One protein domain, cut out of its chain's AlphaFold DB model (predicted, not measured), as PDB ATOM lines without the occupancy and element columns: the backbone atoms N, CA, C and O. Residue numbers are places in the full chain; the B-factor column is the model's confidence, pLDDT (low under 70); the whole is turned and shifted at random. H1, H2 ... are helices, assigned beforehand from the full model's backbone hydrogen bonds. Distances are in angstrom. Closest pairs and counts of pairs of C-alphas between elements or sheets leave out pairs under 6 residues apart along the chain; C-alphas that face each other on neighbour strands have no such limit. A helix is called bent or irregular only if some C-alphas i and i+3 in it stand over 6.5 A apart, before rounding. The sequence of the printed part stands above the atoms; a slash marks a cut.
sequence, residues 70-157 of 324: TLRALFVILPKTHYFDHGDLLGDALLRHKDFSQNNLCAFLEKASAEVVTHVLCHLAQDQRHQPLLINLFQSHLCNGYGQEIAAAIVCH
ATOM      1  N   THR A  70      12.839  41.453  29.727       85.31
ATOM      2  CA  THR A  70      13.301  40.066  29.738       85.31
ATOM      3  C   THR A  70      12.294  39.199  30.480       85.31
ATOM      4  O   THR A  70      11.605  39.676  31.387       85.31
ATOM      5  N   LEU A  71      12.280  37.897  30.178       78.38
ATOM      6  CA  LEU A  71      11.509  36.918  30.953       78.38
ATOM      7  C   LEU A  71      11.845  36.972  32.444       78.38
ATOM      8  O   LEU A  71      10.954  36.908  33.281       78.38
ATOM      9  N   ARG A  72      13.122  37.182  32.789       79.56
ATOM     10  CA  ARG A  72      13.543  37.343  34.183       79.56
ATOM     11  C   ARG A  72      12.834  38.515  34.860       79.56
ATOM     12  O   ARG A  72      12.372  38.357  35.983       79.56
ATOM     13  N   ALA A  73      12.740  39.670  34.202       83.81
ATOM     14  CA  ALA A  73      12.047  40.830  34.759       83.81
ATOM     15  C   ALA A  73      10.546  40.561  34.945       83.81
ATOM     16  O   ALA A  73       9.969  40.953  35.956       83.81
ATOM     17  N   LEU A  74       9.923  39.851  34.001       82.25
ATOM     18  CA  LEU A  74       8.524  39.433  34.105       82.25
ATOM     19  C   LEU A  74       8.301  38.472  35.287       82.25
ATOM     20  O   LEU A  74       7.373  38.644  36.076       82.25
ATOM     21  N   PHE A  75       9.202  37.511  35.465       75.94
ATOM     22  CA  PHE A  75       9.173  36.547  36.562       75.94
ATOM     23  C   PHE A  75       9.435  37.162  37.943       75.94
ATOM     24  O   PHE A  75       9.053  36.567  38.945       75.94
ATOM     25  N   VAL A  76      10.035  38.353  38.029       80.25
ATOM     26  CA  VAL A  76      10.162  39.096  39.298       80.25
ATOM     27  C   VAL A  76       8.820  39.683  39.747       80.25
ATOM     28  O   VAL A  76       8.587  39.812  40.951       80.25
ATOM     29  N   ILE A  77       7.943  40.057  38.810       80.75
ATOM     30  CA  ILE A  77       6.668  40.706  39.143       80.75
ATOM     31  C   ILE A  77       5.491  39.749  39.240       80.75
ATOM     32  O   ILE A  77       4.641  39.966  40.095       80.75
ATOM     33  N   LEU A  78       5.451  38.689  38.424       71.69
ATOM     34  CA  LEU A  78       4.362  37.709  38.443       71.69
ATOM     35  C   LEU A  78       4.054  37.162  39.850       71.69
ATOM     36  O   LEU A  78       2.877  36.982  40.145       71.69
ATOM     37  N   PRO A  79       5.042  36.979  40.755       69.62
ATOM     38  CA  PRO A  79       4.772  36.504  42.102       69.62
ATOM     39  C   PRO A  79       4.047  37.462  43.048       69.62
ATOM     40  O   PRO A  79       3.629  37.062  44.132       69.62
ATOM     41  N   LYS A  80       3.954  38.748  42.701       78.38
ATOM     42  CA  LYS A  80       3.431  39.765  43.610       78.38
ATOM     43  C   LYS A  80       1.928  39.916  43.386       78.38
ATOM     44  O   LYS A  80       1.503  40.342  42.314       78.38
ATOM     45  N   THR A  81       1.150  39.665  44.438       76.00
ATOM     46  CA  THR A  81      -0.324  39.775  44.468       76.00
ATOM     47  C   THR A  81      -0.849  41.094  43.904       76.00
ATOM     48  O   THR A  81      -1.893  41.134  43.259       76.00
ATOM     49  N   HIS A  82      -0.075  42.169  44.071       82.88
ATOM     50  CA  HIS A  82      -0.340  43.491  43.513       82.88
ATOM     51  C   HIS A  82      -0.602  43.509  41.992       82.88
ATOM     52  O   HIS A  82      -1.259  44.423  41.503       82.88
ATOM     53  N   TYR A  83      -0.112  42.516  41.243       81.00
ATOM     54  CA  TYR A  83      -0.242  42.444  39.787       81.00
ATOM     55  C   TYR A  83      -1.252  41.406  39.283       81.00
ATOM     56  O   TYR A  83      -1.395  41.265  38.069       81.00
ATOM     57  N   PHE A  84      -1.961  40.686  40.158       76.50
ATOM     58  CA  PHE A  84      -2.851  39.595  39.735       76.50
ATOM     59  C   PHE A  84      -4.023  40.074  38.872       76.50
ATOM     60  O   PHE A  84      -4.353  39.449  37.870       76.50
ATOM     61  N   ASP A  85      -4.576  41.254  39.142       76.38
ATOM     62  CA  ASP A  85      -5.631  41.842  38.299       76.38
ATOM     63  C   ASP A  85      -5.143  42.227  36.882       76.38
ATOM     64  O   ASP A  85      -5.896  42.764  36.064       76.38
ATOM     65  N   HIS A  86      -3.858  42.015  36.591       79.88
ATOM     66  CA  HIS A  86      -3.205  42.330  35.324       79.88
ATOM     67  C   HIS A  86      -2.485  41.125  34.712       79.88
ATOM     68  O   HIS A  86      -1.634  41.298  33.834       79.88
ATOM     69  N   GLY A  87      -2.790  39.907  35.167       67.50
ATOM     70  CA  GLY A  87      -2.153  38.711  34.629       67.50
ATOM     71  C   GLY A  87      -2.489  38.420  33.166       67.50
ATOM     72  O   GLY A  87      -1.677  37.781  32.511       67.50
ATOM     73  N   ASP A  88      -3.584  38.968  32.624       70.50
ATOM     74  CA  ASP A  88      -3.903  38.917  31.188       70.50
ATOM     75  C   ASP A  88      -2.772  39.554  30.364       70.50
ATOM     76  O   ASP A  88      -2.192  38.949  29.464       70.50
ATOM     77  N   LEU A  89      -2.387  40.772  30.745       79.19
ATOM     78  CA  LEU A  89      -1.324  41.535  30.106       79.19
ATOM     79  C   LEU A  89       0.042  40.858  30.275       79.19
ATOM     80  O   LEU A  89       0.855  40.842  29.349       79.19
ATOM     81  N   LEU A  90       0.320  40.352  31.478       78.38
ATOM     82  CA  LEU A  90       1.604  39.735  31.802       78.38
ATOM     83  C   LEU A  90       1.754  38.351  31.157       78.38
ATOM     84  O   LEU A  90       2.844  38.026  30.690       78.38
ATOM     85  N   GLY A  91       0.670  37.578  31.066       71.94
ATOM     86  CA  GLY A  91       0.602  36.318  30.330       71.94
ATOM     87  C   GLY A  91       0.815  36.528  28.833       71.94
ATOM     88  O   GLY A  91       1.684  35.892  28.241       71.94
ATOM     89  N   ASP A  92       0.134  37.506  28.231       75.44
ATOM     90  CA  ASP A  92       0.354  37.883  26.828       75.44
ATOM     91  C   ASP A  92       1.814  38.278  26.555       75.44
ATOM     92  O   ASP A  92       2.395  37.919  25.526       75.44
ATOM     93  N   ALA A  93       2.428  39.027  27.475       80.25
ATOM     94  CA  ALA A  93       3.819  39.444  27.357       80.25
ATOM     95  C   ALA A  93       4.804  38.273  27.495       80.25
ATOM     96  O   ALA A  93       5.811  38.252  26.785       80.25
ATOM     97  N   LEU A  94       4.510  37.302  28.368       77.12
ATOM     98  CA  LEU A  94       5.275  36.060  28.511       77.12
ATOM     99  C   LEU A  94       5.326  35.304  27.178       77.12
ATOM    100  O   LEU A  94       6.405  34.958  26.702       77.12
ATOM    101  N   LEU A  95       4.159  35.109  26.567       72.44
ATOM    102  CA  LEU A  95       3.963  34.297  25.366       72.44
ATOM    103  C   LEU A  95       4.552  34.922  24.100       72.44
ATOM    104  O   LEU A  95       5.050  34.221  23.225       72.44
ATOM    105  N   ARG A  96       4.505  36.254  23.992       76.00
ATOM    106  CA  ARG A  96       5.061  36.990  22.842       76.00
ATOM    107  C   ARG A  96       6.566  37.219  22.946       76.00
ATOM    108  O   ARG A  96       7.165  37.746  22.007       76.00
ATOM    109  N   HIS A  97       7.186  36.882  24.075       81.00
ATOM    110  CA  HIS A  97       8.613  37.098  24.252       81.00
ATOM    111  C   HIS A  97       9.416  36.148  23.355       81.00
ATOM    112  O   HIS A  97       9.229  34.939  23.385       81.00
ATOM    113  N   LYS A  98      10.369  36.686  22.586       77.38
ATOM    114  CA  LYS A  98      11.184  35.921  21.619       77.38
ATOM    115  C   LYS A  98      11.950  34.737  22.227       77.38
ATOM    116  O   LYS A  98      12.173  33.741  21.554       77.38
ATOM    117  N   ASP A  99      12.347  34.866  23.492       73.44
ATOM    118  CA  ASP A  99      13.099  33.839  24.227       73.44
ATOM    119  C   ASP A  99      12.168  32.903  25.017       73.44
ATOM    120  O   ASP A  99      12.619  32.144  25.879       73.44
ATOM    121  N   PHE A 100      10.854  32.992  24.794       72.44
ATOM    122  CA  PHE A 100       9.902  32.093  25.418       72.44
ATOM    123  C   PHE A 100      10.147  30.666  24.935       72.44
ATOM    124  O   PHE A 100      10.134  30.363  23.744       72.44
ATOM    125  N   SER A 101      10.414  29.789  25.894       72.62
ATOM    126  CA  SER A 101      10.607  28.366  25.675       72.62
ATOM    127  C   SER A 101      10.013  27.610  26.849       72.62
ATOM    128  O   SER A 101       9.932  28.142  27.960       72.62
ATOM    129  N   GLN A 102       9.645  26.354  26.610       73.19
ATOM    130  CA  GLN A 102       9.158  25.454  27.648       73.19
ATOM    131  C   GLN A 102      10.112  25.402  28.850       73.19
ATOM    132  O   GLN A 102       9.671  25.568  29.979       73.19
ATOM    133  N   ASN A 103      11.424  25.301  28.615       75.75
ATOM    134  CA  ASN A 103      12.427  25.255  29.685       75.75
ATOM    135  C   ASN A 103      12.413  26.505  30.579       75.75
ATOM    136  O   ASN A 103      12.577  26.402  31.792       75.75
ATOM    137  N   ASN A 104      12.194  27.686  29.991       73.25
ATOM    138  CA  ASN A 104      12.113  28.936  30.747       73.25
ATOM    139  C   ASN A 104      10.824  29.022  31.571       73.25
ATOM    140  O   ASN A 104      10.851  29.564  32.674       73.25
ATOM    141  N   LEU A 105       9.716  28.480  31.051       76.50
ATOM    142  CA  LEU A 105       8.463  28.375  31.792       76.50
ATOM    143  C   LEU A 105       8.600  27.386  32.958       76.50
ATOM    144  O   LEU A 105       8.284  27.757  34.084       76.50
ATOM    145  N   CYS A 106       9.153  26.191  32.734       75.12
ATOM    146  CA  CYS A 106       9.388  25.207  33.797       75.12
ATOM    147  C   CYS A 106      10.243  25.789  34.930       75.12
ATOM    148  O   CYS A 106       9.833  25.788  36.087       75.12
ATOM    149  N   ALA A 107      11.396  26.376  34.585       73.31
ATOM    150  CA  ALA A 107      12.321  26.954  35.561       73.31
ATOM    151  C   ALA A 107      11.711  28.112  36.372       73.31
ATOM    152  O   ALA A 107      12.202  28.443  37.456       73.31
ATOM    153  N   PHE A 108      10.674  28.765  35.838       75.31
ATOM    154  CA  PHE A 108       9.886  29.749  36.567       75.31
ATOM    155  C   PHE A 108       8.874  29.093  37.503       75.31
ATOM    156  O   PHE A 108       8.841  29.451  38.680       75.31
ATOM    157  N   LEU A 109       8.077  28.143  37.005       75.62
ATOM    158  CA  LEU A 109       7.037  27.476  37.792       75.62
ATOM    159  C   LEU A 109       7.622  26.758  39.018       75.62
ATOM    160  O   LEU A 109       7.033  26.823  40.091       75.62
ATOM    161  N   GLU A 110       8.827  26.189  38.909       75.69
ATOM    162  CA  GLU A 110       9.562  25.598  40.042       75.69
ATOM    163  C   GLU A 110       9.879  26.592  41.176       75.69
ATOM    164  O   GLU A 110      10.105  26.189  42.317       75.69
ATOM    165  N   LYS A 111       9.945  27.895  40.876       72.31
ATOM    166  CA  LYS A 111      10.347  28.952  41.823       72.31
ATOM    167  C   LYS A 111       9.196  29.869  42.227       72.31
ATOM    168  O   LYS A 111       9.365  30.685  43.134       72.31
ATOM    169  N   ALA A 112       8.067  29.785  41.532       69.75
ATOM    170  CA  ALA A 112       6.878  30.572  41.805       69.75
ATOM    171  C   ALA A 112       6.077  29.963  42.970       69.75
ATOM    172  O   ALA A 112       6.136  28.761  43.223       69.75
ATOM    173  N   SER A 113       5.322  30.792  43.695       70.94
ATOM    174  CA  SER A 113       4.348  30.285  44.668       70.94
ATOM    175  C   SER A 113       3.153  29.650  43.946       70.94
ATOM    176  O   SER A 113       2.844  30.021  42.813       70.94
ATOM    177  N   ALA A 114       2.443  28.738  44.617       73.31
ATOM    178  CA  ALA A 114       1.296  28.033  44.036       73.31
ATOM    179  C   ALA A 114       0.236  28.984  43.449       73.31
ATOM    180  O   ALA A 114      -0.231  28.781  42.337       73.31
ATOM    181  N   GLU A 115      -0.075  30.081  44.145       71.38
ATOM    182  CA  GLU A 115      -1.040  31.093  43.687       71.38
ATOM    183  C   GLU A 115      -0.661  31.700  42.324       71.38
ATOM    184  O   GLU A 115      -1.503  31.945  41.465       71.38
ATOM    185  N   VAL A 116       0.637  31.883  42.103       70.44
ATOM    186  CA  VAL A 116       1.203  32.513  40.908       70.44
ATOM    187  C   VAL A 116       1.270  31.516  39.767       70.44
ATOM    188  O   VAL A 116       0.985  31.874  38.625       70.44
ATOM    189  N   VAL A 117       1.607  30.263  40.079       76.19
ATOM    190  CA  VAL A 117       1.528  29.143  39.139       76.19
ATOM    191  C   VAL A 117       0.101  28.997  38.625       76.19
ATOM    192  O   VAL A 117      -0.102  29.068  37.414       76.19
ATOM    193  N   THR A 118      -0.886  28.904  39.521       78.56
ATOM    194  CA  THR A 118      -2.308  28.840  39.158       78.56
ATOM    195  C   THR A 118      -2.696  30.011  38.270       78.56
ATOM    196  O   THR A 118      -3.299  29.813  37.222       78.56
ATOM    197  N   HIS A 119      -2.296  31.230  38.631       73.44
ATOM    198  CA  HIS A 119      -2.635  32.413  37.854       73.44
ATOM    199  C   HIS A 119      -2.051  32.380  36.434       73.44
ATOM    200  O   HIS A 119      -2.769  32.619  35.465       73.44
ATOM    201  N   VAL A 120      -0.767  32.043  36.290       77.00
ATOM    202  CA  VAL A 120      -0.114  31.928  34.977       77.00
ATOM    203  C   VAL A 120      -0.754  30.820  34.143       77.00
ATOM    204  O   VAL A 120      -1.067  31.057  32.979       77.00
ATOM    205  N   LEU A 121      -0.997  29.643  34.725       83.31
ATOM    206  CA  LEU A 121      -1.638  28.525  34.031       83.31
ATOM    207  C   LEU A 121      -3.068  28.868  33.595       83.31
ATOM    208  O   LEU A 121      -3.420  28.603  32.449       83.31
ATOM    209  N   CYS A 122      -3.856  29.531  34.448       81.88
ATOM    210  CA  CYS A 122      -5.190  30.016  34.095       81.88
ATOM    211  C   CYS A 122      -5.162  30.981  32.904       81.88
ATOM    212  O   CYS A 122      -6.040  30.897  32.053       81.88
ATOM    213  N   HIS A 123      -4.176  31.879  32.814       77.12
ATOM    214  CA  HIS A 123      -4.056  32.787  31.664       77.12
ATOM    215  C   HIS A 123      -3.621  32.068  30.392       77.12
ATOM    216  O   HIS A 123      -4.174  32.329  29.329       77.12
ATOM    217  N   LEU A 124      -2.674  31.131  30.486       79.94
ATOM    218  CA  LEU A 124      -2.289  30.299  29.342       79.94
ATOM    219  C   LEU A 124      -3.490  29.501  28.806       79.94
ATOM    220  O   LEU A 124      -3.662  29.406  27.593       79.94
ATOM    221  N   ALA A 125      -4.337  29.001  29.709       86.38
ATOM    222  CA  ALA A 125      -5.542  28.236  29.408       86.38
ATOM    223  C   ALA A 125      -6.693  29.051  28.790       86.38
ATOM    224  O   ALA A 125      -7.705  28.465  28.426       86.38
ATOM    225  N   GLN A 126      -6.586  30.382  28.690       83.31
ATOM    226  CA  GLN A 126      -7.601  31.206  28.015       83.31
ATOM    227  C   GLN A 126      -7.460  31.189  26.488       83.31
ATOM    228  O   GLN A 126      -8.403  31.550  25.782       83.31
ATOM    229  N   ASP A 127      -6.290  30.812  25.971       79.62
ATOM    230  CA  ASP A 127      -5.995  30.827  24.544       79.62
ATOM    231  C   ASP A 127      -5.531  29.448  24.068       79.62
ATOM    232  O   ASP A 127      -4.437  28.978  24.391       79.62
ATOM    233  N   GLN A 128      -6.369  28.837  23.225       83.69
ATOM    234  CA  GLN A 128      -6.198  27.487  22.689       83.69
ATOM    235  C   GLN A 128      -4.840  27.272  22.012       83.69
ATOM    236  O   GLN A 128      -4.321  26.156  22.006       83.69
ATOM    237  N   ARG A 129      -4.210  28.329  21.485       83.12
ATOM    238  CA  ARG A 129      -2.884  28.239  20.855       83.12
ATOM    239  C   ARG A 129      -1.800  27.747  21.815       83.12
ATOM    240  O   ARG A 129      -0.780  27.241  21.354       83.12
ATOM    241  N   HIS A 130      -2.006  27.876  23.125       82.62
ATOM    242  CA  HIS A 130      -1.049  27.448  24.146       82.62
ATOM    243  C   HIS A 130      -1.310  26.036  24.673       82.62
ATOM    244  O   HIS A 130      -0.487  25.516  25.424       82.62
ATOM    245  N   GLN A 131      -2.393  25.379  24.252       86.25
ATOM    246  CA  GLN A 131      -2.694  24.006  24.660       86.25
ATOM    247  C   GLN A 131      -1.537  23.026  24.358       86.25
ATOM    248  O   GLN A 131      -1.173  22.277  25.264       86.25
ATOM    249  N   PRO A 132      -0.845  23.071  23.194       87.56
ATOM    250  CA  PRO A 132       0.310  22.201  22.946       87.56
ATOM    251  C   PRO A 132       1.478  22.446  23.908       87.56
ATOM    252  O   PRO A 132       2.167  21.512  24.307       87.56
ATOM    253  N   LEU A 133       1.703  23.700  24.312       85.00
ATOM    254  CA  LEU A 133       2.729  24.025  25.298       85.00
ATOM    255  C   LEU A 133       2.378  23.438  26.665       85.00
ATOM    256  O   LEU A 133       3.259  22.886  27.316       85.00
ATOM    257  N   LEU A 134       1.123  23.575  27.102       87.81
ATOM    258  CA  LEU A 134       0.657  23.037  28.380       87.81
ATOM    259  C   LEU A 134       0.768  21.505  28.409       87.81
ATOM    260  O   LEU A 134       1.204  20.948  29.411       87.81
ATOM    261  N   ILE A 135       0.463  20.838  27.295       89.12
ATOM    262  CA  ILE A 135       0.633  19.387  27.138       89.12
ATOM    263  C   ILE A 135       2.109  18.991  27.217       89.12
ATOM    264  O   ILE A 135       2.474  18.139  28.024       89.12
ATOM    265  N   ASN A 136       2.985  19.671  26.475       86.31
ATOM    266  CA  ASN A 136       4.423  19.410  26.554       86.31
ATOM    267  C   ASN A 136       4.961  19.656  27.972       86.31
ATOM    268  O   ASN A 136       5.791  18.892  28.471       86.31
ATOM    269  N   LEU A 137       4.493  20.721  28.632       85.19
ATOM    270  CA  LEU A 137       4.837  21.055  30.012       85.19
ATOM    271  C   LEU A 137       4.462  19.908  30.954       85.19
ATOM    272  O   LEU A 137       5.310  19.463  31.728       85.19
ATOM    273  N   PHE A 138       3.237  19.397  30.824       87.56
ATOM    274  CA  PHE A 138       2.728  18.258  31.578       87.56
ATOM    275  C   PHE A 138       3.588  16.999  31.393       87.56
ATOM    276  O   PHE A 138       4.003  16.385  32.375       87.56
ATOM    277  N   GLN A 139       3.925  16.662  30.146       84.69
ATOM    278  CA  GLN A 139       4.699  15.460  29.809       84.69
ATOM    279  C   GLN A 139       6.185  15.558  30.191       84.69
ATOM    280  O   GLN A 139       6.850  14.545  30.383       84.69
ATOM    281  N   SER A 140       6.741  16.765  30.330       77.56
ATOM    282  CA  SER A 140       8.193  16.942  30.475       77.56
ATOM    283  C   SER A 140       8.809  16.518  31.813       77.56
ATOM    284  O   SER A 140      10.024  16.601  31.953       77.56
ATOM    285  N   HIS A 141       8.029  16.096  32.812       67.06
ATOM    286  CA  HIS A 141       8.487  15.846  34.196       67.06
ATOM    287  C   HIS A 141       9.150  17.058  34.897       67.06
ATOM    288  O   HIS A 141       9.555  16.961  36.055       67.06
ATOM    289  N   LEU A 142       9.247  18.213  34.226       60.06
ATOM    290  CA  LEU A 142       9.925  19.427  34.695       60.06
ATOM    291  C   LEU A 142       9.064  20.281  35.643       60.06
ATOM    292  O   LEU A 142       9.491  21.343  36.078       60.06
ATOM    293  N   CYS A 143       7.832  19.866  35.943       61.62
ATOM    294  CA  CYS A 143       6.900  20.585  36.823       61.62
ATOM    295  C   CYS A 143       6.292  19.650  37.876       61.62
ATOM    296  O   CYS A 143       5.082  19.645  38.114       61.62
ATOM    297  N   ASN A 144       7.147  18.837  38.502       65.19
ATOM    298  CA  ASN A 144       6.752  17.949  39.594       65.19
ATOM    299  C   ASN A 144       6.089  18.760  40.720       65.19
ATOM    300  O   ASN A 144       6.713  19.640  41.307       65.19
ATOM    301  N   GLY A 145       4.821  18.455  41.009       74.75
ATOM    302  CA  GLY A 145       4.026  19.109  42.054       74.75
ATOM    303  C   GLY A 145       2.824  19.916  41.557       74.75
ATOM    304  O   GLY A 145       1.918  20.126  42.349       74.75
ATOM    305  N   TYR A 146       2.770  20.280  40.270       82.12
ATOM    306  CA  TYR A 146       1.666  21.071  39.689       82.12
ATOM    307  C   TYR A 146       0.871  20.318  38.611       82.12
ATOM    308  O   TYR A 146       0.267  20.909  37.715       82.12
ATOM    309  N   GLY A 147       0.921  18.981  38.631       85.56
ATOM    310  CA  GLY A 147       0.307  18.153  37.591       85.56
ATOM    311  C   GLY A 147      -1.207  18.353  37.482       85.56
ATOM    312  O   GLY A 147      -1.744  18.334  36.379       85.56
ATOM    313  N   GLN A 148      -1.895  18.588  38.603       87.38
ATOM    314  CA  GLN A 148      -3.339  18.830  38.613       87.38
ATOM    315  C   GLN A 148      -3.687  20.193  38.008       87.38
ATOM    316  O   GLN A 148      -4.596  20.282  37.190       87.38
ATOM    317  N   GLU A 149      -2.945  21.243  38.353       88.38
ATOM    318  CA  GLU A 149      -3.152  22.601  37.853       88.38
ATOM    319  C   GLU A 149      -2.864  22.689  36.354       88.38
ATOM    320  O   GLU A 149      -3.613  23.324  35.611       88.38
ATOM    321  N   ILE A 150      -1.809  22.010  35.890       89.44
ATOM    322  CA  ILE A 150      -1.492  21.934  34.462       89.44
ATOM    323  C   ILE A 150      -2.570  21.128  33.726       89.44
ATOM    324  O   ILE A 150      -3.046  21.578  32.687       89.44
ATOM    325  N   ALA A 151      -3.010  19.984  34.262       90.69
ATOM    326  CA  ALA A 151      -4.097  19.205  33.663       90.69
ATOM    327  C   ALA A 151      -5.404  20.007  33.583       90.69
ATOM    328  O   ALA A 151      -6.040  20.026  32.533       90.69
ATOM    329  N   ALA A 152      -5.761  20.734  34.647       89.94
ATOM    330  CA  ALA A 152      -6.924  21.617  34.672       89.94
ATOM    331  C   ALA A 152      -6.834  22.714  33.597       89.94
ATOM    332  O   ALA A 152      -7.819  22.985  32.916       89.94
ATOM    333  N   ALA A 153      -5.648  23.295  33.397       89.69
ATOM    334  CA  ALA A 153      -5.395  24.274  32.343       89.69
ATOM    335  C   ALA A 153      -5.500  23.673  30.927       89.69
ATOM    336  O   ALA A 153      -6.010  24.324  30.017       89.69
ATOM    337  N   ILE A 154      -5.051  22.429  30.726       92.00
ATOM    338  CA  ILE A 154      -5.124  21.727  29.431       92.00
ATOM    339  C   ILE A 154      -6.582  21.484  29.008       92.00
ATOM    340  O   ILE A 154      -6.922  21.682  27.838       92.00
ATOM    341  N   VAL A 155      -7.439  21.078  29.953       92.75
ATOM    342  CA  VAL A 155      -8.843  20.700  29.691       92.75
ATOM    343  C   VAL A 155      -9.801  21.889  29.569       92.75
ATOM    344  O   VAL A 155     -10.978  21.690  29.288       92.75
ATOM    345  N   CYS A 156      -9.326  23.131  29.725       89.38
ATOM    346  CA  CYS A 156     -10.134  24.331  29.459       89.38
ATOM    347  C   CYS A 156     -10.552  24.466  27.985       89.38
ATOM    348  O   CYS A 156     -11.484  25.209  27.670       89.38
ATOM    349  N   HIS A 157      -9.877  23.756  27.083       87.50
ATOM    350  CA  HIS A 157     -10.219  23.680  25.670       87.50
ATOM    351  C   HIS A 157     -10.457  22.225  25.257       87.50
ATOM    352  O   HIS A 157      -9.869  21.327  25.861       87.50
TER     353      HIS A 157
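This is residues 70 to 157 of the 324 residues of an uncharacterized protein of Candidatus Wolfebacteria bacterium GW2011_GWA2_47_9b (UniProt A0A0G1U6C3). Six short helices stand in three successive pairs along the longest axis: the helical hairpin H1 and H2 at one end, H3 and H4 in the middle, and the helical hairpin H5 and H6 at the other end. H4 packs on H2 on one side and on H6 on the other, while H3, beside H4 with few contacts, meets H5 crosswise. The printed part has 88 residues with six named helices, H1 to H6 in chain order, and no named strand; its class is all helix, with the helices part aligned and part crossed. It is compact, with a radius of gyration of the C-alphas of 11.6 A, and rounded, with spans of 29 by 25 by 23 A.

H1, residues 71 to 77, touches H2, residues 81 to 95, at a shallow tilt of 15 degrees, opposite ways; their closest C-alphas, of Leu 71 and Leu 94, are 6.7 A apart. H3, residues 102 to 109, is close to H1 but not clearly touching, the closest C-alphas being those of Phe 75 and Phe 108 at 6.8 A. H2 and H3 are apart. H4, residues 114 to 124, touches H2 at a steep tilt of 42 degrees, the same way, with the C-alphas of Gly 91 and His 123 closest at 6.0 A. H3 and H4 are close but not clearly touching, with the C-alphas of Leu 109 and Val 117 closest at 5.9 A; they run opposite ways at a tilt of 36 degrees, only just steep. H5, residues 128 to 139, touches H3 with residues 133 to 137 alone, about perpendicular at 77 degrees; the closest C-alphas, of Gln 102 and Leu 137, are 6.6 A apart. H4 and H5 only just touch, with 3 pairs of C-alphas within 8 A, and only at the corner by their link. H6, residues 147 to 154, touches H4 at a shallow tilt of 22 degrees, the same way, Leu 121 and Ala 153 having the closest C-alphas at 5.9 A. H5 and H6 touch at a shallow tilt of 22 degrees, opposite ways, with the C-alphas of Gln 131 and Ile 154 closest at 5.8 A. Every O i to N i+4 pair is within hydrogen-bond range in H3, H4 and H6; H1 has 2 of 3, H2 7 of 11 and H5 6 of 8.

H1 begins at C-alpha 71 (11.509, 36.918, 30.953). H2 is 20.3 A long and irregular, C-alphas 85 and 88 being 7.9 A apart. H4 is 15.3 A long and begins at C-alpha 114 (1.296, 28.033, 44.036). H5 is 17.7 A long and irregular, with C-alphas 129 and 132 7.1 A apart. H3 and H6 are 8 residues each, and H6 ends at C-alpha 154 (-5.124, 21.727, 29.431).

The C-alphas farthest apart, of His 82 and Gln 139, are 31.6 A apart. The printed part has no cut and no long link. Its mean pLDDT is 78.9, and residues 79, 87, 112 and 141 to 144 are under 70.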